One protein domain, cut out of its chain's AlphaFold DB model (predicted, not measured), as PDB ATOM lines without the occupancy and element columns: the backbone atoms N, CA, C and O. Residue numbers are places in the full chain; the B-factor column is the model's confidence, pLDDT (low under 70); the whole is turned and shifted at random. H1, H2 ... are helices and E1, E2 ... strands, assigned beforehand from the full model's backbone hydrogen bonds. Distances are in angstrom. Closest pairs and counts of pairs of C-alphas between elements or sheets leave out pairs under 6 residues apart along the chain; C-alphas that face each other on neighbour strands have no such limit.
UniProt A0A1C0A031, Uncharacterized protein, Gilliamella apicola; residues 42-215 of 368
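AT A GLANCE: This is residues 42 to 215 of the 368 residues of an uncharacterized protein of Gilliamella apicola (UniProt A0A1C0A031). With little regular structure, strongly twisted sheets E6 E7 E3 E1 E11, mixed, and E5 E4 E8 E9 E10, antiparallel, stand partly face to face. H1 grazes both; E2 and E12 pair at one end. Of 174 printed residues only 69 are in named elements, mostly strand: twelve strands, with H1 after E3. The whole is compact, radius of gyration of the C-alphas 15.0 A, spans 45 by 32 by 29 A.

IN THESE COORDINATES: E1 is residues 57-62, C-alpha 57 at (14.752, -6.014, -17.321); E2 76-78, E3 82-90 with length 25.3 A, H1 103-107, E4 109-114, E5 121-123, E6 128-133, E7 136-142, E8 150-158, E9 171-174, E10 185-187, E11 202-204, E12 210-214, C-alpha 214 at (12.983, -11.435, -40.900).

HOW THE PARTS SIT: E1 is antiparallel to E3, N 84 to O 60 2.8 A. E8 E9 E10 form a meander, each antiparallel to the one before. H1 has 0 of 1 O i to N i+4 pairs and 1 of 2 O i to N i+3 pairs within hydrogen-bond range.

THE WHOLE: The printed part has no cut; E3 to H1 is among the long links. pLDDT is under 70 at residues 46-50 and 164.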
ATOM      1  N   ILE A  42      14.801   0.179 -11.039       94.19
ATOM      2  CA  ILE A  42      14.172  -0.869 -11.838       94.19
ATOM      3  C   ILE A  42      14.709  -2.235 -11.414       94.19
ATOM      4  O   ILE A  42      15.911  -2.422 -11.243       94.19
ATOM      5  N   TRP A  43      13.816  -3.206 -11.289       94.19
ATOM      6  CA  TRP A  43      14.123  -4.606 -11.033       94.19
ATOM      7  C   TRP A  43      13.524  -5.482 -12.130       94.19
ATOM      8  O   TRP A  43      12.484  -5.157 -12.708       94.19
ATOM      9  N   SER A  44      14.160  -6.617 -12.417       91.31
ATOM     10  CA  SER A  44      13.534  -7.627 -13.270       91.31
ATOM     11  C   SER A  44      12.359  -8.271 -12.539       91.31
ATOM     12  O   SER A  44      12.374  -8.400 -11.316       91.31
ATOM     13  N   LYS A  45      11.371  -8.775 -13.287       82.56
ATOM     14  CA  LYS A  45      10.188  -9.443 -12.716       82.56
ATOM     15  C   LYS A  45      10.522 -10.780 -12.024       82.56
ATOM     16  O   LYS A  45       9.656 -11.429 -11.443       82.56
ATOM     17  N   GLY A  46      11.775 -11.241 -12.119       61.53
ATOM     18  CA  GLY A  46      12.222 -12.527 -11.578       61.53
ATOM     19  C   GLY A  46      11.509 -13.732 -12.206       61.53
ATOM     20  O   GLY A  46      11.394 -14.792 -11.592       61.53
ATOM     21  N   SER A  47      10.955 -13.586 -13.411       59.69
ATOM     22  CA  SER A  47      10.099 -14.622 -13.991       59.69
ATOM     23  C   SER A  47      10.871 -15.746 -14.682       59.69
ATOM     24  O   SER A  47      10.288 -16.809 -14.904       59.69
ATOM     25  N   HIS A  48      12.155 -15.552 -15.017       56.53
ATOM     26  CA  HIS A  48      12.888 -16.491 -15.880       56.53
ATOM     27  C   HIS A  48      14.265 -16.914 -15.365       56.53
ATOM     28  O   HIS A  48      14.568 -18.106 -15.393       56.53
ATOM     29  N   SER A  49      15.093 -15.989 -14.883       56.59
ATOM     30  CA  SER A  49      16.452 -16.280 -14.384       56.59
ATOM     31  C   SER A  49      16.535 -16.608 -12.884       56.59
ATOM     32  O   SER A  49      17.585 -17.054 -12.417       56.59
ATOM     33  N   GLY A  50      15.445 -16.451 -12.124       65.69
ATOM     34  CA  GLY A  50      15.415 -16.651 -10.672       65.69
ATOM     35  C   GLY A  50      14.898 -15.419  -9.931       65.69
ATOM     36  O   GLY A  50      13.935 -14.803 -10.365       65.69
ATOM     37  N   ALA A  51      15.501 -15.080  -8.787       71.62
ATOM     38  CA  ALA A  51      15.073 -13.932  -7.987       71.62
ATOM     39  C   ALA A  51      15.195 -12.606  -8.775       71.62
ATOM     40  O   ALA A  51      16.139 -12.470  -9.555       71.62
ATOM     41  N   PRO A  52      14.288 -11.632  -8.548       81.00
ATOM     42  CA  PRO A  52      14.404 -10.277  -9.083       81.00
ATOM     43  C   PRO A  52      15.813  -9.714  -8.905       81.00
ATOM     44  O   PRO A  52      16.400  -9.820  -7.824       81.00
ATOM     45  N   ALA A  53      16.349  -9.115  -9.965       88.69
ATOM     46  CA  ALA A  53      17.670  -8.506  -9.971       88.69
ATOM     47  C   ALA A  53      17.554  -6.997 -10.188       88.69
ATOM     48  O   ALA A  53      16.835  -6.545 -11.080       88.69
ATOM     49  N   GLU A  54      18.287  -6.235  -9.377       92.50
ATOM     50  CA  GLU A  54      18.394  -4.783  -9.506       92.50
ATOM     51  C   GLU A  54      18.958  -4.409 -10.888       92.50
ATOM     52  O   GLU A  54      19.833  -5.096 -11.427       92.50
ATOM     53  N   ARG A  55      18.446  -3.317 -11.463       93.31
ATOM     54  CA  ARG A  55      18.840  -2.737 -12.757       93.31
ATOM     55  C   ARG A  55      18.842  -3.745 -13.899       93.31
ATOM     56  O   ARG A  55      19.666  -3.681 -14.806       93.31
ATOM     57  N   SER A  56      17.900  -4.677 -13.845       93.62
ATOM     58  CA  SER A  56      17.663  -5.689 -14.868       93.62
ATOM     59  C   SER A  56      16.231  -5.585 -15.382       93.62
ATOM     60  O   SER A  56      15.343  -5.067 -14.714       93.62
ATOM     61  N   LEU A  57      16.010  -6.074 -16.593       94.25
ATOM     62  CA  LEU A  57      14.752  -6.014 -17.321       94.25
ATOM     63  C   LEU A  57      14.380  -7.414 -17.781       94.25
ATOM     64  O   LEU A  57      15.232  -8.175 -18.241       94.25
ATOM     65  N   THR A  58      13.094  -7.731 -17.725       93.25
ATOM     66  CA  THR A  58      12.592  -8.977 -18.289       93.25
ATOM     67  C   THR A  58      12.178  -8.752 -19.742       93.25
ATOM     68  O   THR A  58      11.255  -7.983 -20.015       93.25
ATOM     69  N   LEU A  59      12.830  -9.432 -20.689       94.25
ATOM     70  CA  LEU A  59      12.545  -9.294 -22.121       94.25
ATOM     71  C   LEU A  59      11.874 -10.541 -22.707       94.25
ATOM     72  O   LEU A  59      12.350 -11.662 -22.527       94.25
ATOM     73  N   ARG A  60      10.814 -10.330 -23.494       93.88
ATOM     74  CA  ARG A  60      10.123 -11.367 -24.277       93.88
ATOM     75  C   ARG A  60       9.795 -10.866 -25.681       93.88
ATOM     76  O   ARG A  60       9.549  -9.677 -25.870       93.88
ATOM     77  N   ILE A  61       9.719 -11.782 -26.647       95.88
ATOM     78  CA  ILE A  61       9.165 -11.501 -27.979       95.88
ATOM     79  C   ILE A  61       8.004 -12.461 -28.253       95.88
ATOM     80  O   ILE A  61       8.152 -13.673 -28.080       95.88
ATOM     81  N   SER A  62       6.860 -11.925 -28.673       95.62
ATOM     82  CA  SER A  62       5.630 -12.689 -28.917       95.62
ATOM     83  C   SER A  62       4.974 -12.330 -30.260       95.62
ATOM     84  O   SER A  62       5.439 -11.447 -30.986       95.62
ATOM     85  N   ASN A  63       3.876 -13.007 -30.605       94.12
ATOM     86  CA  ASN A  63       3.001 -12.638 -31.722       94.12
ATOM     87  C   ASN A  63       1.781 -11.799 -31.296       94.12
ATOM     88  O   ASN A  63       0.918 -11.538 -32.135       94.12
ATOM     89  N   ASP A  64       1.691 -11.389 -30.030       91.94
ATOM     90  CA  ASP A  64       0.515 -10.732 -29.465       91.94
ATOM     91  C   ASP A  64       0.887  -9.488 -28.638       91.94
ATOM     92  O   ASP A  64       2.007  -9.324 -28.173       91.94
ATOM     93  N   THR A  65      -0.057  -8.571 -28.443       89.38
ATOM     94  CA  THR A  65       0.208  -7.301 -27.743       89.38
ATOM     95  C   THR A  65       0.433  -7.467 -26.236       89.38
ATOM     96  O   THR A  65       1.025  -6.591 -25.601       89.38
ATOM     97  N   THR A  66      -0.004  -8.584 -25.650       88.12
ATOM     98  CA  THR A  66       0.060  -8.860 -24.205       88.12
ATOM     99  C   THR A  66       1.355  -9.556 -23.792       88.12
ATOM    100  O   THR A  66       1.803  -9.399 -22.659       88.12
ATOM    101  N   GLY A  67       1.992 -10.286 -24.709       86.50
ATOM    102  CA  GLY A  67       3.223 -11.024 -24.451       86.50
ATOM    103  C   GLY A  67       2.991 -12.278 -23.624       86.50
ATOM    104  O   GLY A  67       3.874 -12.670 -22.863       86.50
ATOM    105  N   ALA A  68       1.814 -12.899 -23.723       84.88
ATOM    106  CA  ALA A  68       1.464 -14.056 -22.903       84.88
ATOM    107  C   ALA A  68       2.311 -15.291 -23.247       84.88
ATOM    108  O   ALA A  68       2.635 -16.077 -22.359       84.88
ATOM    109  N   THR A  69       2.678 -15.471 -24.520       84.62
ATOM    110  CA  THR A  69       3.435 -16.639 -24.999       84.62
ATOM    111  C   THR A  69       4.630 -16.207 -25.842       84.62
ATOM    112  O   THR A  69       4.496 -15.403 -26.759       84.62
ATOM    113  N   SER A  70       5.814 -16.738 -25.530       87.69
ATOM    114  CA  SER A  70       7.015 -16.499 -26.335       87.69
ATOM    115  C   SER A  70       6.956 -17.279 -27.654       87.69
ATOM    116  O   SER A  70       6.361 -18.355 -27.714       87.69
ATOM    117  N   LEU A  71       7.578 -16.758 -28.713       86.62
ATOM    118  CA  LEU A  71       7.567 -17.380 -30.049       86.62
ATOM    119  C   LEU A  71       8.340 -18.706 -30.133       86.62
ATOM    120  O   LEU A  71       8.050 -19.512 -31.014       86.62
ATOM    121  N   GLY A  72       9.288 -18.945 -29.224       86.62
ATOM    122  CA  GLY A  72      10.129 -20.141 -29.217       86.62
ATOM    123  C   GLY A  72      11.560 -19.860 -29.679       86.62
ATOM    124  O   GLY A  72      11.790 -19.177 -30.675       86.62
ATOM    125  N   ARG A  73      12.545 -20.468 -29.000       86.88
ATOM    126  CA  ARG A  73      13.985 -20.272 -29.281       86.88
ATOM    127  C   ARG A  73      14.443 -20.719 -30.677       86.88
ATOM    128  O   ARG A  73      15.526 -20.346 -31.111       86.88
ATOM    129  N   ASN A  74      13.653 -21.566 -31.338       85.50
ATOM    130  CA  ASN A  74      13.969 -22.129 -32.653       85.50
ATOM    131  C   ASN A  74      13.421 -21.274 -33.807       85.50
ATOM    132  O   ASN A  74      13.652 -21.603 -34.966       85.50
ATOM    133  N   GLU A  75      12.687 -20.204 -33.499       89.75
ATOM    134  CA  GLU A  75      12.155 -19.270 -34.484       89.75
ATOM    135  C   GLU A  75      13.068 -18.047 -34.633       89.75
ATOM    136  O   GLU A  75      13.861 -17.705 -33.748       89.75
ATOM    137  N   LYS A  76      12.910 -17.350 -35.760       90.44
ATOM    138  CA  LYS A  76      13.432 -15.995 -35.953       90.44
ATOM    139  C   LYS A  76      12.383 -14.958 -35.591       90.44
ATOM    140  O   LYS A  76      11.196 -15.143 -35.873       90.44
ATOM    141  N   ALA A  77      12.831 -13.856 -34.995       95.25
ATOM    142  CA  ALA A  77      11.991 -12.684 -34.811       95.25
ATOM    143  C   ALA A  77      11.591 -12.126 -36.185       95.25
ATOM    144  O   ALA A  77      12.414 -12.053 -37.096       95.25
ATOM    145  N   LYS A  78      10.327 -11.734 -36.342       95.81
ATOM    146  CA  LYS A  78       9.768 -11.253 -37.611       95.81
ATOM    147  C   LYS A  78       9.145  -9.872 -37.449       95.81
ATOM    148  O   LYS A  78       8.585  -9.548 -36.400       95.81
ATOM    149  N   VAL A  79       9.176  -9.079 -38.518       96.81
ATOM    150  CA  VAL A  79       8.349  -7.870 -38.639       96.81
ATOM    151  C   VAL A  79       6.892  -8.237 -38.348       96.81
ATOM    152  O   VAL A  79       6.367  -9.219 -38.877       96.81
ATOM    153  N   GLY A  80       6.252  -7.458 -37.479       96.31
ATOM    154  CA  GLY A  80       4.901  -7.703 -36.984       96.31
ATOM    155  C   GLY A  80       4.824  -8.437 -35.639       96.31
ATOM    156  O   GLY A  80       3.760  -8.416 -35.020       96.31
ATOM    157  N   ASN A  81       5.912  -9.050 -35.157       97.56
ATOM    158  CA  ASN A  81       6.002  -9.552 -33.778       97.56
ATOM    159  C   ASN A  81       6.111  -8.397 -32.775       97.56
ATOM    160  O   ASN A  81       6.340  -7.258 -33.168       97.56
ATOM    161  N   TYR A  82       5.963  -8.685 -31.486       97.88
ATOM    162  CA  TYR A  82       6.000  -7.688 -30.418       97.88
ATOM    163  C   TYR A  82       7.186  -7.924 -29.494       97.88
ATOM    164  O   TYR A  82       7.409  -9.051 -29.058       97.88
ATOM    165  N   ILE A  83       7.925  -6.860 -29.184       97.62
ATOM    166  CA  ILE A  83       8.930  -6.849 -28.117       97.62
ATOM    167  C   ILE A  83       8.240  -6.371 -26.840       97.62
ATOM    168  O   ILE A  83       7.536  -5.362 -26.859       97.62
ATOM    169  N   HIS A  84       8.452  -7.088 -25.739       97.12
ATOM    170  CA  HIS A  84       7.917  -6.781 -24.416       97.12
ATOM    171  C   HIS A  84       9.066  -6.580 -23.435       97.12
ATOM    172  O   HIS A  84       9.952  -7.430 -23.329       97.12
ATOM    173  N   ILE A  85       9.009  -5.468 -22.711       96.38
ATOM    174  CA  ILE A  85       9.913  -5.113 -21.624       96.38
ATOM    175  C   ILE A  85       9.063  -5.067 -20.356       96.38
ATOM    176  O   ILE A  85       8.208  -4.190 -20.215       96.38
ATOM    177  N   PHE A  86       9.277  -6.026 -19.462       94.50
ATOM    178  CA  PHE A  86       8.661  -6.065 -18.140       94.50
ATOM    179  C   PHE A  86       9.689  -5.677 -17.082       94.50
ATOM    180  O   PHE A  86      10.866  -6.032 -17.191       94.50
ATOM    181  N   TYR A  87       9.241  -4.959 -16.065       94.62
ATOM    182  CA  TYR A  87      10.072  -4.525 -14.951       94.62
ATOM    183  C   TYR A  87       9.213  -4.232 -13.726       94.62
ATOM    184  O   TYR A  87       8.023  -3.963 -13.869       94.62
ATOM    185  N   ASP A  88       9.836  -4.207 -12.556       94.00
ATOM    186  CA  ASP A  88       9.258  -3.670 -11.331       94.00
ATOM    187  C   ASP A  88       9.988  -2.367 -10.983       94.00
ATOM    188  O   ASP A  88      11.207  -2.353 -10.815       94.00
ATOM    189  N   LEU A  89       9.265  -1.251 -10.919       92.94
ATOM    190  CA  LEU A  89       9.799   0.043 -10.502       92.94
ATOM    191  C   LEU A  89       9.620   0.177  -8.991       92.94
ATOM    192  O   LEU A  89       8.519   0.437  -8.507       92.94
ATOM    193  N   VAL A  90      10.700  -0.039  -8.249       91.56
ATOM    194  CA  VAL A  90      10.682  -0.048  -6.787       91.56
ATOM    195  C   VAL A  90      11.153   1.301  -6.270       91.56
ATOM    196  O   VAL A  90      12.307   1.677  -6.473       91.56
ATOM    197  N   ASP A  91      10.275   1.986  -5.544       89.69
ATOM    198  CA  ASP A  91      10.613   3.159  -4.744       89.69
ATOM    199  C   ASP A  91      10.304   2.894  -3.265       89.69
ATOM    200  O   ASP A  91       9.248   2.361  -2.913       89.69
ATOM    201  N   ALA A  92      11.240   3.235  -2.380       87.19
ATOM    202  CA  ALA A  92      11.147   2.919  -0.957       87.19
ATOM    203  C   ALA A  92      10.125   3.790  -0.208       87.19
ATOM    204  O   ALA A  92       9.700   3.420   0.889       87.19
ATOM    205  N   ASP A  93       9.722   4.926  -0.775       86.44
ATOM    206  CA  ASP A  93       8.613   5.742  -0.266       86.44
ATOM    207  C   ASP A  93       7.259   5.437  -0.937       86.44
ATOM    208  O   ASP A  93       6.230   5.948  -0.485       86.44
ATOM    209  N   GLY A  94       7.240   4.521  -1.912       85.06
ATOM    210  CA  GLY A  94       6.030   3.997  -2.541       85.06
ATOM    211  C   GLY A  94       5.559   4.758  -3.778       85.06
ATOM    212  O   GLY A  94       4.422   4.541  -4.199       85.06
ATOM    213  N   ASP A  95       6.385   5.631  -4.358       86.44
ATOM    214  CA  ASP A  95       6.088   6.232  -5.656       86.44
ATOM    215  C   ASP A  95       6.089   5.174  -6.781       86.44
ATOM    216  O   ASP A  95       6.965   4.317  -6.886       86.44
ATOM    217  N   GLU A  96       5.081   5.243  -7.653       87.44
ATOM    218  CA  GLU A  96       4.871   4.308  -8.765       87.44
ATOM    219  C   GLU A  96       4.762   5.069 -10.096       87.44
ATOM    220  O   GLU A  96       4.408   6.257 -10.137       87.44
ATOM    221  N   ASP A  97       5.015   4.390 -11.223       89.06
ATOM    222  CA  ASP A  97       4.622   4.933 -12.528       89.06
ATOM    223  C   ASP A  97       3.088   4.895 -12.672       89.06
ATOM    224  O   ASP A  97       2.375   4.170 -11.984       89.06
ATOM    225  N   SER A  98       2.533   5.695 -13.578       87.94
ATOM    226  CA  SER A  98       1.088   5.749 -13.802       87.94
ATOM    227  C   SER A  98       0.739   5.553 -15.265       87.94
ATOM    228  O   SER A  98       1.410   6.064 -16.162       87.94
ATOM    229  N   THR A  99      -0.404   4.912 -15.520       86.94
ATOM    230  CA  THR A  99      -0.941   4.700 -16.878       86.94
ATOM    231  C   THR A  99      -1.123   6.000 -17.665       86.94
ATOM    232  O   THR A  99      -1.115   5.986 -18.896       86.94
ATOM    233  N   THR A 100      -1.278   7.134 -16.971       87.88
ATOM    234  CA  THR A 100      -1.467   8.453 -17.586       87.88
ATOM    235  C   THR A 100      -0.146   9.173 -17.860       87.88
ATOM    236  O   THR A 100      -0.035   9.844 -18.885       87.88
ATOM    237  N   LYS A 101       0.849   9.079 -16.966       90.31
ATOM    238  CA  LYS A 101       2.134   9.784 -17.128       90.31
ATOM    239  C   LYS A 101       3.159   8.972 -17.906       90.31
ATOM    240  O   LYS A 101       3.871   9.577 -18.701       90.31
ATOM    241  N   LYS A 102       3.186   7.648 -17.724       92.62
ATOM    242  CA  LYS A 102       4.058   6.709 -18.443       92.62
ATOM    243  C   LYS A 102       5.528   7.142 -18.400       92.62
ATOM    244  O   LYS A 102       6.178   7.230 -19.444       92.62
ATOM    245  N   ALA A 103       6.003   7.543 -17.223       92.81
ATOM    246  CA  ALA A 103       7.266   8.251 -17.057       92.81
ATOM    247  C   ALA A 103       8.430   7.456 -17.660       92.81
ATOM    248  O   ALA A 103       9.137   7.992 -18.512       92.81
ATOM    249  N   VAL A 104       8.539   6.164 -17.340       94.38
ATOM    250  CA  VAL A 104       9.589   5.290 -17.884       94.38
ATOM    251  C   VAL A 104       9.393   5.079 -19.388       94.38
ATOM    252  O   VAL A 104      10.314   5.283 -20.177       94.38
ATOM    253  N   ALA A 105       8.177   4.739 -19.831       95.38
ATOM    254  CA  ALA A 105       7.894   4.442 -21.242       95.38
ATOM    255  C   ALA A 105       8.175   5.623 -22.191       95.38
ATOM    256  O   ALA A 105       8.567   5.427 -23.349       95.38
ATOM    257  N   ASN A 106       8.010   6.857 -21.708       95.19
ATOM    258  CA  ASN A 106       8.317   8.068 -22.469       95.19
ATOM    259  C   ASN A 106       9.819   8.245 -22.721       95.19
ATOM    260  O   ASN A 106      10.184   8.879 -23.710       95.19
ATOM    261  N   THR A 107      10.681   7.671 -21.879       96.06
ATOM    262  CA  THR A 107      12.144   7.726 -22.049       96.06
ATOM    263  C   THR A 107      12.691   6.636 -22.968       96.06
ATOM    264  O   THR A 107      13.812   6.762 -23.466       96.06
ATOM    265  N   LEU A 108      11.894   5.595 -23.252       97.69
ATOM    266  CA  LEU A 108      12.313   4.484 -24.102       97.69
ATOM    267  C   LEU A 108      12.711   4.984 -25.497       97.69
ATOM    268  O   LEU A 108      11.878   5.516 -26.233       97.69
ATOM    269  N   THR A 109      13.952   4.740 -25.898       98.25
ATOM    270  CA  THR A 109      14.427   4.964 -27.273       98.25
ATOM    271  C   THR A 109      15.018   3.667 -27.805       98.25
ATOM    272  O   THR A 109      15.829   3.051 -27.116       98.25
ATOM    273  N   VAL A 110      14.604   3.241 -29.000       98.44
ATOM    274  CA  VAL A 110      14.984   1.951 -29.598       98.44
ATOM    275  C   VAL A 110      15.941   2.181 -30.761       98.44
ATOM    276  O   VAL A 110      15.784   3.132 -31.523       98.44
ATOM    277  N   TYR A 111      16.922   1.298 -30.905       98.31
ATOM    278  CA  TYR A 111      17.952   1.348 -31.931       98.31
ATOM    279  C   TYR A 111      18.128  -0.020 -32.592       98.31
ATOM    280  O   TYR A 111      17.923  -1.061 -31.963       98.31
ATOM    281  N   ALA A 112      18.573  -0.027 -33.846       97.19
ATOM    282  CA  ALA A 112      18.927  -1.241 -34.571       97.19
ATOM    283  C   ALA A 112      20.281  -1.118 -35.282       97.19
ATOM    284  O   ALA A 112      20.662  -0.036 -35.741       97.19
ATOM    285  N   LYS A 113      20.984  -2.246 -35.420       93.88
ATOM    286  CA  LYS A 113      22.049  -2.442 -36.417       93.88
ATOM    287  C   LYS A 113      21.540  -3.405 -37.472       93.88
ATOM    288  O   LYS A 113      21.161  -4.522 -37.133       93.88
ATOM    289  N   ILE A 114      21.509  -2.972 -38.728       87.75
ATOM    290  CA  ILE A 114      20.928  -3.732 -39.843       87.75
ATOM    291  C   ILE A 114      22.045  -4.355 -40.678       87.75
ATOM    292  O   ILE A 114      22.972  -3.661 -41.102       87.75
ATOM    293  N   GLY A 115      21.962  -5.666 -40.917       79.81
ATOM    294  CA  GLY A 115      22.980  -6.421 -41.646       79.81
ATOM    295  C   GLY A 115      24.365  -6.276 -41.008       79.81
ATOM    296  O   GLY A 115      24.562  -6.605 -39.837       79.81
ATOM    297  N   THR A 116      25.323  -5.760 -41.779       77.69
ATOM    298  CA  THR A 116      26.722  -5.547 -41.361       77.69
ATOM    299  C   THR A 116      27.003  -4.134 -40.839       77.69
ATOM    300  O   THR A 116      28.162  -3.784 -40.601       77.69
ATOM    301  N   ALA A 117      25.971  -3.303 -40.655       82.56
ATOM    302  CA  ALA A 117      26.138  -1.942 -40.162       82.56
ATOM    303  C   ALA A 117      26.784  -1.922 -38.768       82.56
ATOM    304  O   ALA A 117      26.364  -2.618 -37.843       82.56
ATOM    305  N   THR A 118      27.801  -1.078 -38.601       85.56
ATOM    306  CA  THR A 118      28.486  -0.889 -37.315       85.56
ATOM    307  C   THR A 118      27.834   0.195 -36.459       85.56
ATOM    308  O   THR A 118      27.931   0.132 -35.230       85.56
ATOM    309  N   ALA A 119      27.157   1.155 -37.096       92.69
ATOM    310  CA  ALA A 119      26.475   2.273 -36.459       92.69
ATOM    311  C   ALA A 119      25.034   1.924 -36.069       92.69
ATOM    312  O   ALA A 119      24.341   1.190 -36.776       92.69
ATOM    313  N   TRP A 120      24.587   2.486 -34.949       96.31
ATOM    314  CA  TRP A 120      23.203   2.410 -34.502       96.31
ATOM    315  C   TRP A 120      22.309   3.338 -35.325       96.31
ATOM    316  O   TRP A 120      22.664   4.487 -35.582       96.31
ATOM    317  N   THR A 121      21.135   2.845 -35.706       96.06
ATOM    318  CA  THR A 121      20.057   3.657 -36.283       96.06
ATOM    319  C   THR A 121      18.914   3.721 -35.284       96.06
ATOM    320  O   THR A 121      18.450   2.677 -34.828       96.06
ATOM    321  N   GLU A 122      18.477   4.926 -34.924       97.50
ATOM    322  CA  GLU A 122      17.303   5.110 -34.070       97.50
ATOM    323  C   GLU A 122      16.030   4.709 -34.819       97.50
ATOM    324  O   GLU A 122      15.817   5.103 -35.968       97.50
ATOM    325  N   ILE A 123      15.173   3.939 -34.152       97.94
ATOM    326  CA  ILE A 123      13.895   3.496 -34.691       97.94
ATOM    327  C   ILE A 123      12.781   4.390 -34.155       97.94
ATOM    328  O   ILE A 123      12.414   4.331 -32.982       97.94
ATOM    329  N   THR A 124      12.243   5.223 -35.040       97.38
ATOM    330  CA  THR A 124      11.291   6.290 -34.695       97.38
ATOM    331  C   THR A 124       9.847   5.970 -35.077       97.38
ATOM    332  O   THR A 124       8.935   6.680 -34.660       97.38
ATOM    333  N   ASP A 125       9.614   4.896 -35.835       97.00
ATOM    334  CA  ASP A 125       8.301   4.498 -36.357       97.00
ATOM    335  C   ASP A 125       7.554   3.490 -35.462       97.00
ATOM    336  O   ASP A 125       6.571   2.886 -35.889       97.00
ATOM    337  N   ILE A 126       7.979   3.324 -34.205       96.62
ATOM    338  CA  ILE A 126       7.306   2.454 -33.233       96.62
ATOM    339  C   ILE A 126       6.154   3.163 -32.517       96.62
ATOM    340  O   ILE A 126       6.266   4.301 -32.065       96.62
ATOM    341  N   THR A 127       5.056   2.432 -32.323       95.75
ATOM    342  CA  THR A 127       4.004   2.802 -31.368       95.75
ATOM    343  C   THR A 127       4.171   1.960 -30.113       95.75
ATOM    344  O   THR A 127       4.241   0.735 -30.198       95.75
ATOM    345  N   LYS A 128       4.273   2.626 -28.959       94.81
ATOM    346  CA  LYS A 128       4.479   1.982 -27.660       94.81
ATOM    347  C   LYS A 128       3.146   1.815 -26.942       94.81
ATOM    348  O   LYS A 128       2.464   2.807 -26.668       94.81
ATOM    349  N   ASP A 129       2.839   0.588 -26.565       95.25
ATOM    350  CA  ASP A 129       1.836   0.274 -25.564       95.25
ATOM    351  C   ASP A 129       2.483   0.251 -24.180       95.25
ATOM    352  O   ASP A 129       3.666  -0.057 -24.014       95.25
ATOM    353  N   PHE A 130       1.704   0.643 -23.174       95.62
ATOM    354  CA  PHE A 130       2.169   0.709 -21.797       95.62
ATOM    355  C   PHE A 130       1.055   0.332 -20.833       95.62
ATOM    356  O   PHE A 130      -0.044   0.896 -20.899       95.62
ATOM    357  N   ALA A 131       1.376  -0.568 -19.915       94.25
ATOM    358  CA  ALA A 131       0.538  -0.954 -18.797       94.25
ATOM    359  C   ALA A 131       1.353  -0.910 -17.501       94.25
ATOM    360  O   ALA A 131       2.561  -1.136 -17.503       94.25
ATOM    361  N   VAL A 132       0.670  -0.619 -16.399       93.31
ATOM    362  CA  VAL A 132       1.248  -0.635 -15.056       93.31
ATOM    363  C   VAL A 132       0.226  -1.195 -14.072       93.31
ATOM    364  O   VAL A 132      -0.972  -0.926 -14.204       93.31
ATOM    365  N   ASN A 133       0.699  -1.989 -13.116       91.31
ATOM    366  CA  ASN A 133      -0.076  -2.547 -12.014       91.31
ATOM    367  C   ASN A 133       0.755  -2.494 -10.724       91.31
ATOM    368  O   ASN A 133       1.536  -3.403 -10.443       91.31
ATOM    369  N   GLY A 134       0.588  -1.421  -9.950       89.88
ATOM    370  CA  GLY A 134       1.466  -1.135  -8.819       89.88
ATOM    371  C   GLY A 134       2.880  -0.813  -9.305       89.88
ATOM    372  O   GLY A 134       3.062  -0.024 -10.229       89.88
ATOM    373  N   GLN A 135       3.870  -1.506  -8.745       90.88
ATOM    374  CA  GLN A 135       5.271  -1.414  -9.164       90.88
ATOM    375  C   GLN A 135       5.541  -2.091 -10.517       90.88
ATOM    376  O   GLN A 135       6.520  -1.749 -11.175       90.88
ATOM    377  N   GLU A 136       4.686  -3.019 -10.963       92.56
ATOM    378  CA  GLU A 136       4.907  -3.740 -12.219       92.56
ATOM    379  C   GLU A 136       4.643  -2.826 -13.423       92.56
ATOM    380  O   GLU A 136       3.514  -2.381 -13.642       92.56
ATOM    381  N   GLY A 137       5.660  -2.601 -14.247       93.88
ATOM    382  CA  GLY A 137       5.582  -1.911 -15.525       93.88
ATOM    383  C   GLY A 137       5.740  -2.864 -16.710       93.88
ATOM    384  O   GLY A 137       6.538  -3.802 -16.705       93.88
ATOM    385  N   HIS A 138       4.979  -2.607 -17.771       95.75
ATOM    386  CA  HIS A 138       5.055  -3.335 -19.032       95.75
ATOM    387  C   HIS A 138       5.029  -2.353 -20.197       95.75
ATOM    388  O   HIS A 138       4.050  -1.635 -20.393       95.75
ATOM    389  N   ILE A 139       6.105  -2.333 -20.982       97.06
ATOM    390  CA  ILE A 139       6.176  -1.615 -22.256       97.06
ATOM    391  C   ILE A 139       6.198  -2.648 -23.381       97.06
ATOM    392  O   ILE A 139       6.983  -3.598 -23.336       97.06
ATOM    393  N   SER A 140       5.379  -2.461 -24.409       97.50
ATOM    394  CA  SER A 140       5.464  -3.254 -25.635       97.50
ATOM    395  C   SER A 140       5.398  -2.393 -26.882       97.50
ATOM    396  O   SER A 140       4.870  -1.285 -26.879       97.50
ATOM    397  N   PHE A 141       5.977  -2.891 -27.967       97.88
ATOM    398  CA  PHE A 141       5.857  -2.286 -29.287       97.88
ATOM    399  C   PHE A 141       6.008  -3.355 -30.362       97.88
ATOM    400  O   PHE A 141       6.678  -4.374 -30.168       97.88
ATOM    401  N   GLN A 142       5.375  -3.117 -31.507       97.94
ATOM    402  CA  GLN A 142       5.494  -3.999 -32.658       97.94
ATOM    403  C   GLN A 142       6.826  -3.758 -33.381       97.94
ATOM    404  O   GLN A 142       7.231  -2.613 -33.588       97.94
ATOM    405  N   ILE A 143       7.488  -4.835 -33.798       98.06
ATOM    406  CA  ILE A 143       8.649  -4.804 -34.687       98.06
ATOM    407  C   ILE A 143       8.185  -4.276 -36.045       98.06
ATOM    408  O   ILE A 143       7.417  -4.934 -36.752       98.06
ATOM    409  N   THR A 144       8.647  -3.083 -36.401       97.06
ATOM    410  CA  THR A 144       8.278  -2.393 -37.638       97.06
ATOM    411  C   THR A 144       9.165  -2.819 -38.814       97.06
ATOM    412  O   THR A 144      10.240  -3.392 -38.615       97.06
ATOM    413  N   PRO A 145       8.757  -2.537 -40.069       95.19
ATOM    414  CA  PRO A 145       9.585  -2.812 -41.243       95.19
ATOM    415  C   PRO A 145      10.967  -2.143 -41.217       95.19
ATOM    416  O   PRO A 145      11.897  -2.672 -41.817       95.19
ATOM    417  N   SER A 146      11.131  -1.018 -40.510       94.50
ATOM    418  CA  SER A 146      12.424  -0.333 -40.357       94.50
ATOM    419  C   SER A 146      13.461  -1.162 -39.587       94.50
ATOM    420  O   SER A 146      14.658  -0.916 -39.712       94.50
ATOM    421  N   MET A 147      13.021  -2.176 -38.834       96.19
ATOM    422  CA  MET A 147      13.880  -3.117 -38.113       96.19
ATOM    423  C   MET A 147      14.212  -4.379 -38.925       96.19
ATOM    424  O   MET A 147      14.925  -5.254 -38.432       96.19
ATOM    425  N   ALA A 148      13.695  -4.524 -40.149       94.50
ATOM    426  CA  ALA A 148      13.961  -5.697 -40.976       94.50
ATOM    427  C   ALA A 148      15.466  -5.860 -41.250       94.50
ATOM    428  O   ALA A 148      16.162  -4.917 -41.622       94.50
ATOM    429  N   GLY A 149      15.980  -7.076 -41.072       92.25
ATOM    430  CA  GLY A 149      17.404  -7.387 -41.185       92.25
ATOM    431  C   GLY A 149      18.250  -6.911 -40.002       92.25
ATOM    432  O   GLY A 149      19.479  -6.937 -40.093       92.25
ATOM    433  N   ALA A 150      17.643  -6.454 -38.901       95.06
ATOM    434  CA  ALA A 150      18.396  -6.086 -37.710       95.06
ATOM    435  C   ALA A 150      19.109  -7.308 -37.116       95.06
ATOM    436  O   ALA A 150      18.468  -8.300 -36.769       95.06
ATOM    437  N   THR A 151      20.431  -7.215 -36.992       93.00
ATOM    438  CA  THR A 151      21.311  -8.197 -36.340       93.00
ATOM    439  C   THR A 151      21.554  -7.874 -34.877       93.00
ATOM    440  O   THR A 151      21.918  -8.765 -34.116       93.00
ATOM    441  N   LYS A 152      21.306  -6.619 -34.476       94.81
ATOM    442  CA  LYS A 152      21.180  -6.185 -33.081       94.81
ATOM    443  C   LYS A 152      19.989  -5.254 -32.937       94.81
ATOM    444  O   LYS A 152      19.823  -4.345 -33.751       94.81
ATOM    445  N   ILE A 153      19.221  -5.451 -31.875       97.25
ATOM    446  CA  ILE A 153      18.286  -4.455 -31.359       97.25
ATOM    447  C   ILE A 153      18.801  -4.035 -29.993       97.25
ATOM    448  O   ILE A 153      19.184  -4.879 -29.184       97.25
ATOM    449  N   GLY A 154      18.807  -2.733 -29.758       97.44
ATOM    450  CA  GLY A 154      19.142  -2.148 -28.476       97.44
ATOM    451  C   GLY A 154      18.139  -1.074 -28.096       97.44
ATOM    452  O   GLY A 154      17.350  -0.614 -28.922       97.44
ATOM    453  N   PHE A 155      18.147  -0.667 -26.840       98.25
ATOM    454  CA  PHE A 155      17.312   0.423 -26.362       98.25
ATOM    455  C   PHE A 155      17.915   1.076 -25.123       98.25
ATOM    456  O   PHE A 155      18.810   0.522 -24.488       98.25
ATOM    457  N   LYS A 156      17.401   2.250 -24.770       97.38
ATOM    458  CA  LYS A 156      17.686   2.937 -23.507       97.38
ATOM    459  C   LYS A 156      16.400   3.412 -22.851       97.38
ATOM    460  O   LYS A 156      15.448   3.724 -23.565       97.38
ATOM    461  N   LEU A 157      16.384   3.470 -21.526       96.75
ATOM    462  CA  LEU A 157      15.288   3.990 -20.705       96.75
ATOM    463  C   LEU A 157      15.833   4.527 -19.375       96.75
ATOM    464  O   LEU A 157      16.957   4.207 -18.997       96.75
ATOM    465  N   GLU A 158      15.058   5.352 -18.684       95.56
ATOM    466  CA  GLU A 158      15.443   6.001 -17.427       95.56
ATOM    467  C   GLU A 158      14.642   5.440 -16.245       95.56
ATOM    468  O   GLU A 158      13.440   5.185 -16.361       95.56
ATOM    469  N   GLU A 159      15.301   5.282 -15.100       94.38
ATOM    470  CA  GLU A 159      14.663   4.971 -13.819       94.38
ATOM    471  C   GLU A 159      14.011   6.248 -13.272       94.38
ATOM    472  O   GLU A 159      14.668   7.116 -12.691       94.38
ATOM    473  N   ILE A 160      12.711   6.411 -13.529       92.88
ATOM    474  CA  ILE A 160      11.991   7.638 -13.188       92.88
ATOM    475  C   ILE A 160      10.533   7.376 -12.816       92.88
ATOM    476  O   ILE A 160       9.798   6.679 -13.515       92.88
ATOM    477  N   THR A 161      10.091   8.033 -11.749       89.75
ATOM    478  CA  THR A 161       8.688   8.149 -11.350       89.75
ATOM    479  C   THR A 161       8.140   9.535 -11.732       89.75
ATOM    480  O   THR A 161       8.877  10.522 -11.882       89.75
ATOM    481  N   PRO A 162       6.820   9.658 -11.960       86.12
ATOM    482  CA  PRO A 162       6.187  10.947 -12.236       86.12
ATOM    483  C   PRO A 162       6.219  11.905 -11.036       86.12
ATOM    484  O   PRO A 162       6.129  13.123 -11.233       86.12
ATOM    485  N   TYR A 163       6.330  11.356  -9.828       79.31
ATOM    486  CA  TYR A 163       6.392  12.059  -8.549       79.31
ATOM    487  C   TYR A 163       7.765  11.826  -7.899       79.31
ATOM    488  O   TYR A 163       8.631  11.238  -8.533       79.31
ATOM    489  N   GLY A 164       7.998  12.384  -6.714       68.88
ATOM    490  CA  GLY A 164       9.234  12.110  -5.983       68.88
ATOM    491  C   GLY A 164      10.457  12.940  -6.388       68.88
ATOM    492  O   GLY A 164      10.637  13.404  -7.520       68.88
ATOM    493  N   ALA A 165      11.301  13.172  -5.389       72.38
ATOM    494  CA  ALA A 165      12.670  13.650  -5.519       72.38
ATOM    495  C   ALA A 165      13.503  12.874  -4.488       72.38
ATOM    496  O   ALA A 165      13.028  12.749  -3.361       72.38
ATOM    497  N   PRO A 166      14.735  12.441  -4.793       77.81
ATOM    498  CA  PRO A 166      15.554  12.853  -5.931       77.81
ATOM    499  C   PRO A 166      15.288  12.073  -7.227       77.81
ATOM    500  O   PRO A 166      14.872  10.924  -7.218       77.81
ATOM    501  N   ARG A 167      15.614  12.707  -8.360       77.94
ATOM    502  CA  ARG A 167      15.841  12.008  -9.632       77.94
ATOM    503  C   ARG A 167      17.340  11.823  -9.794       77.94
ATOM    504  O   ARG A 167      18.055  12.815  -9.937       77.94
ATOM    505  N   GLU A 168      17.816  10.585  -9.769       78.62
ATOM    506  CA  GLU A 168      19.245  10.298  -9.963       78.62
ATOM    507  C   GLU A 168      19.679  10.393 -11.438       78.62
ATOM    508  O   GLU A 168      20.874  10.411 -11.721       78.62
ATOM    509  N   ASN A 169      18.725  10.545 -12.368       82.88
ATOM    510  CA  ASN A 169      18.929  10.472 -13.823       82.88
ATOM    511  C   ASN A 169      19.643   9.178 -14.227       82.88
ATOM    512  O   ASN A 169      20.589   9.189 -15.017       82.88
ATOM    513  N   GLN A 170      19.229   8.068 -13.621       94.31
ATOM    514  CA  GLN A 170      19.854   6.776 -13.825       94.31
ATOM    515  C   GLN A 170      19.294   6.145 -15.103       94.31
ATOM    516  O   GLN A 170      18.144   5.718 -15.167       94.31
ATOM    517  N   TRP A 171      20.117   6.113 -16.147       95.81
ATOM    518  CA  TRP A 171      19.802   5.482 -17.424       95.81
ATOM    519  C   TRP A 171      20.219   4.022 -17.407       95.81
ATOM    520  O   TRP A 171      21.281   3.678 -16.880       95.81
ATOM    521  N   LEU A 172      19.394   3.193 -18.038       96.69
ATOM    522  CA  LEU A 172      19.667   1.810 -18.394       96.69
ATOM    523  C   LEU A 172      19.740   1.703 -19.917       96.69
ATOM    524  O   LEU A 172      18.917   2.296 -20.620       96.69
ATOM    525  N   TRP A 173      20.686   0.930 -20.440       97.50
ATOM    526  CA  TRP A 173      20.744   0.615 -21.867       97.50
ATOM    527  C   TRP A 173      21.069  -0.851 -22.133       97.50
ATOM    528  O   TRP A 173      21.877  -1.478 -21.455       97.50
ATOM    529  N   VAL A 174      20.437  -1.378 -23.174       97.62
ATOM    530  CA  VAL A 174      20.619  -2.728 -23.701       97.62
ATOM    531  C   VAL A 174      21.158  -2.580 -25.116       97.62
ATOM    532  O   VAL A 174      20.525  -1.932 -25.945       97.62
ATOM    533  N   SER A 175      22.330  -3.143 -25.397       96.44
ATOM    534  CA  SER A 175      22.978  -3.125 -26.714       96.44
ATOM    535  C   SER A 175      22.690  -4.375 -27.544       96.44
ATOM    536  O   SER A 175      22.981  -4.394 -28.741       96.44
ATOM    537  N   ASP A 176      22.119  -5.417 -26.938       95.44
ATOM    538  CA  ASP A 176      21.653  -6.603 -27.646       95.44
ATOM    539  C   ASP A 176      20.538  -7.311 -26.866       95.44
ATOM    540  O   ASP A 176      20.779  -7.949 -25.843       95.44
ATOM    541  N   ILE A 177      19.300  -7.236 -27.359       95.00
ATOM    542  CA  ILE A 177      18.166  -7.932 -26.732       95.00
ATOM    543  C   ILE A 177      18.304  -9.463 -26.751       95.00
ATOM    544  O   ILE A 177      17.613 -10.147 -25.993       95.00
ATOM    545  N   TRP A 178      19.152 -10.025 -27.618       92.62
ATOM    546  CA  TRP A 178      19.373 -11.469 -27.693       92.62
ATOM    547  C   TRP A 178      20.433 -11.964 -26.709       92.62
ATOM    548  O   TRP A 178      20.472 -13.168 -26.431       92.62
ATOM    549  N   ASP A 179      21.248 -11.072 -26.143       91.31
ATOM    550  CA  ASP A 179      22.234 -11.435 -25.129       91.31
ATOM    551  C   ASP A 179      21.533 -11.750 -23.804       91.31
ATOM    552  O   ASP A 179      21.070 -10.867 -23.097       91.31
ATOM    553  N   GLY A 180      21.440 -13.031 -23.455       82.44
ATOM    554  CA  GLY A 180      20.863 -13.468 -22.180       82.44
ATOM    555  C   GLY A 180      21.867 -13.572 -21.031       82.44
ATOM    556  O   GLY A 180      21.517 -14.133 -19.998       82.44
ATOM    557  N   THR A 181      23.116 -13.141 -21.218       82.88
ATOM    558  CA  THR A 181      24.214 -13.388 -20.267       82.88
ATOM    559  C   THR A 181      24.685 -12.147 -19.526       82.88
ATOM    560  O   THR A 181      25.340 -12.270 -18.492       82.88
ATOM    561  N   THR A 182      24.350 -10.962 -20.030       92.50
ATOM    562  CA  THR A 182      24.770  -9.684 -19.458       92.50
ATOM    563  C   THR A 182      23.568  -8.846 -19.025       92.50
ATOM    564  O   THR A 182      22.447  -9.015 -19.512       92.50
ATOM    565  N   THR A 183      23.802  -7.951 -18.068       93.62
ATOM    566  CA  THR A 183      22.814  -6.989 -17.572       93.62
ATOM    567  C   THR A 183      22.863  -5.689 -18.377       93.62
ATOM    568  O   THR A 183      23.872  -5.423 -19.050       93.62
ATOM    569  N   PRO A 184      21.825  -4.841 -18.264       96.50
ATOM    570  CA  PRO A 184      21.848  -3.510 -18.845       96.50
ATOM    571  C   PRO A 184      23.075  -2.724 -18.374       96.50
ATOM    572  O   PRO A 184      23.528  -2.862 -17.234       96.50
ATOM    573  N   GLY A 185      23.621  -1.893 -19.258       95.94
ATOM    574  CA  GLY A 185      24.587  -0.873 -18.872       95.94
ATOM    575  C   GLY A 185      23.880   0.264 -18.137       95.94
ATOM    576  O   GLY A 185      22.690   0.494 -18.354       95.94
ATOM    577  N   THR A 186      24.593   0.943 -17.236       95.00
ATOM    578  CA  THR A 186      23.994   1.912 -16.307       95.00
ATOM    579  C   THR A 186      24.836   3.189 -16.196       95.00
ATOM    580  O   THR A 186      26.068   3.142 -16.192       95.00
ATOM    581  N   GLY A 187      24.197   4.360 -16.115       93.00
ATOM    582  CA  GLY A 187      24.899   5.637 -15.946       93.00
ATOM    583  C   GLY A 187      23.993   6.835 -15.647       93.00
ATOM    584  O   GLY A 187      22.825   6.840 -16.007       93.00
ATOM    585  N   GLY A 188      24.556   7.869 -15.014       91.25
ATOM    586  CA  GLY A 188      23.835   9.091 -14.614       91.25
ATOM    587  C   GLY A 188      23.606  10.119 -15.733       91.25
ATOM    588  O   GLY A 188      23.215  11.257 -15.472       91.25
ATOM    589  N   SER A 189      23.927   9.774 -16.980       91.50
ATOM    590  CA  SER A 189      23.716  10.622 -18.151       91.50
ATOM    591  C   SER A 189      23.085   9.815 -19.277       91.50
ATOM    592  O   SER A 189      23.404   8.644 -19.461       91.50
ATOM    593  N   ASN A 190      22.207  10.463 -20.046       92.25
ATOM    594  CA  ASN A 190      21.553   9.844 -21.193       92.25
ATOM    595  C   ASN A 190      22.612   9.414 -22.225       92.25
ATOM    596  O   ASN A 190      23.264  10.290 -22.808       92.25
ATOM    597  N   PRO A 191      22.806   8.105 -22.464       92.12
ATOM    598  CA  PRO A 191      23.761   7.651 -23.460       92.12
ATOM    599  C   PRO A 191      23.256   8.019 -24.868       92.12
ATOM    600  O   PRO A 191      22.052   7.940 -25.130       92.12
ATOM    601  N   PRO A 192      24.126   8.432 -25.806       92.44
ATOM    602  CA  PRO A 192      23.693   8.806 -27.153       92.44
ATOM    603  C   PRO A 192      23.073   7.620 -27.909       92.44
ATOM    604  O   PRO A 192      22.067   7.798 -28.592       92.44
ATOM    605  N   ASP A 193      23.623   6.421 -27.715       94.06
ATOM    606  CA  ASP A 193      23.152   5.138 -28.236       94.06
ATOM    607  C   ASP A 193      23.528   4.003 -27.249       94.06
ATOM    608  O   ASP A 193      24.206   4.271 -26.254       94.06
ATOM    609  N   PRO A 194      23.099   2.746 -27.474       93.12
ATOM    610  CA  PRO A 194      23.412   1.633 -26.572       93.12
ATOM    611  C   PRO A 194      24.889   1.199 -26.505       93.12
ATOM    612  O   PRO A 194      25.217   0.282 -25.756       93.12
ATOM    613  N   GLY A 195      25.786   1.807 -27.281       90.00
ATOM    614  CA  GLY A 195      27.215   1.506 -27.284       90.00
ATOM    615  C   GLY A 195      27.591   0.221 -28.026       90.00
ATOM    616  O   GLY A 195      26.794  -0.396 -28.740       90.00
ATOM    617  N   THR A 196      28.863  -0.162 -27.916       85.69
ATOM    618  CA  THR A 196      29.414  -1.394 -28.512       85.69
ATOM    619  C   THR A 196      29.596  -2.521 -27.508       85.69
ATOM    620  O   THR A 196      29.701  -3.676 -27.924       85.69
ATOM    621  N   ASP A 197      29.644  -2.183 -26.222       88.75
ATOM    622  CA  ASP A 197      29.851  -3.143 -25.147       88.75
ATOM    623  C   ASP A 197      28.618  -4.046 -25.013       88.75
ATOM    624  O   ASP A 197      27.491  -3.563 -25.166       88.75
ATOM    625  N   PRO A 198      28.801  -5.360 -24.795       90.00
ATOM    626  CA  PRO A 198      27.692  -6.298 -24.704       90.00
ATOM    627  C   PRO A 198      26.898  -6.056 -23.415       90.00
ATOM    628  O   PRO A 198      27.404  -6.273 -22.315       90.00
ATOM    629  N   HIS A 199      25.660  -5.594 -23.580       95.44
ATOM    630  CA  HIS A 199      24.699  -5.354 -22.514       95.44
ATOM    631  C   HIS A 199      23.341  -5.910 -22.938       95.44
ATOM    632  O   HIS A 199      22.707  -5.395 -23.859       95.44
ATOM    633  N   GLY A 200      22.915  -6.973 -22.274       95.25
ATOM    634  CA  GLY A 200      21.630  -7.627 -22.431       95.25
ATOM    635  C   GLY A 200      20.579  -7.052 -21.485       95.25
ATOM    636  O   GLY A 200      20.860  -6.140 -20.709       95.25
ATOM    637  N   PRO A 201      19.346  -7.578 -21.512       94.31
ATOM    638  CA  PRO A 201      18.301  -7.165 -20.587       94.31
ATOM    639  C   PRO A 201      18.541  -7.682 -19.158       94.31
ATOM    640  O   PRO A 201      17.919  -7.186 -18.232       94.31
ATOM    641  N   GLY A 202      19.447  -8.638 -18.929       91.12
ATOM    642  CA  GLY A 202      19.678  -9.251 -17.614       91.12
ATOM    643  C   GLY A 202      18.709 -10.390 -17.285       91.12
ATOM    644  O   GLY A 202      19.137 -11.390 -16.719       91.12
ATOM    645  N   ASP A 203      17.441 -10.304 -17.704       90.06
ATOM    646  CA  ASP A 203      16.458 -11.389 -17.574       90.06
ATOM    647  C   ASP A 203      15.759 -11.660 -18.918       90.06
ATOM    648  O   ASP A 203      14.712 -11.113 -19.249       90.06
ATOM    649  N   LYS A 204      16.358 -12.493 -19.772       86.81
ATOM    650  CA  LYS A 204      15.772 -12.825 -21.079       86.81
ATOM    651  C   LYS A 204      14.906 -14.078 -20.975       86.81
ATOM    652  O   LYS A 204      15.383 -15.108 -20.499       86.81
ATOM    653  N   ASP A 205      13.689 -14.040 -21.518       86.56
ATOM    654  CA  ASP A 205      12.871 -15.246 -21.661       86.56
ATOM    655  C   ASP A 205      13.667 -16.317 -22.466       86.56
ATOM    656  O   ASP A 205      14.293 -16.014 -23.500       86.56
ATOM    657  N   PRO A 206      13.747 -17.570 -21.969       86.44
ATOM    658  CA  PRO A 206      14.595 -18.610 -22.553       86.44
ATOM    659  C   PRO A 206      14.142 -19.014 -23.956       86.44
ATOM    660  O   PRO A 206      14.938 -19.552 -24.726       86.44
ATOM    661  N   ASP A 207      12.887 -18.726 -24.295       89.38
ATOM    662  CA  ASP A 207      12.277 -19.026 -25.578       89.38
ATOM    663  C   ASP A 207      12.182 -17.786 -26.481       89.38
ATOM    664  O   ASP A 207      11.438 -17.799 -27.459       89.38
ATOM    665  N   VAL A 208      12.929 -16.711 -26.188       89.56
ATOM    666  CA  VAL A 208      13.068 -15.569 -27.110       89.56
ATOM    667  C   VAL A 208      13.657 -16.050 -28.447       89.56
ATOM    668  O   VAL A 208      14.726 -16.669 -28.438       89.56
ATOM    669  N   PRO A 209      13.002 -15.750 -29.585       92.06
ATOM    670  CA  PRO A 209      13.490 -16.089 -30.915       92.06
ATOM    671  C   PRO A 209      14.778 -15.328 -31.249       92.06
ATOM    672  O   PRO A 209      15.014 -14.224 -30.751       92.06
ATOM    673  N   GLY A 210      15.604 -15.902 -32.121       90.50
ATOM    674  CA  GLY A 210      16.873 -15.303 -32.539       90.50
ATOM    675  C   GLY A 210      16.725 -14.216 -33.611       90.50
ATOM    676  O   GLY A 210      15.703 -14.130 -34.295       90.50
ATOM    677  N   GLY A 211      17.774 -13.410 -33.779       89.88
ATOM    678  CA  GLY A 211      17.972 -12.546 -34.948       89.88
ATOM    679  C   GLY A 211      18.707 -13.277 -36.085       89.88
ATOM    680  O   GLY A 211      19.218 -14.374 -35.852       89.88
ATOM    681  N   PRO A 212      18.794 -12.706 -37.300       92.69
ATOM    682  CA  PRO A 212      18.323 -11.370 -37.669       92.69
ATOM    683  C   PRO A 212      16.797 -11.290 -37.747       92.69
ATOM    684  O   PRO A 212      16.130 -12.316 -37.857       92.69
ATOM    685  N   ILE A 213      16.240 -10.078 -37.715       95.25
ATOM    686  CA  ILE A 213      14.795  -9.891 -37.903       95.25
ATOM    687  C   ILE A 213      14.413 -10.169 -39.359       95.25
ATOM    688  O   ILE A 213      14.880  -9.496 -40.278       95.25
ATOM    689  N   GLU A 214      13.518 -11.122 -39.578       94.38
ATOM    690  CA  GLU A 214      12.983 -11.435 -40.900       94.38
ATOM    691  C   GLU A 214      11.797 -10.532 -41.251       94.38
ATOM    692  O   GLU A 214      10.974 -10.191 -40.402       94.38
ATOM    693  N   TYR A 215      11.647 -10.193 -42.529       95.06
ATOM    694  CA  TYR A 215      10.431  -9.572 -43.037       95.06
ATOM    695  C   TYR A 215       9.733 -10.548 -43.989       95.06
ATOM    696  O   TYR A 215      10.169 -10.693 -45.137       95.06
TER     697      TYR A 215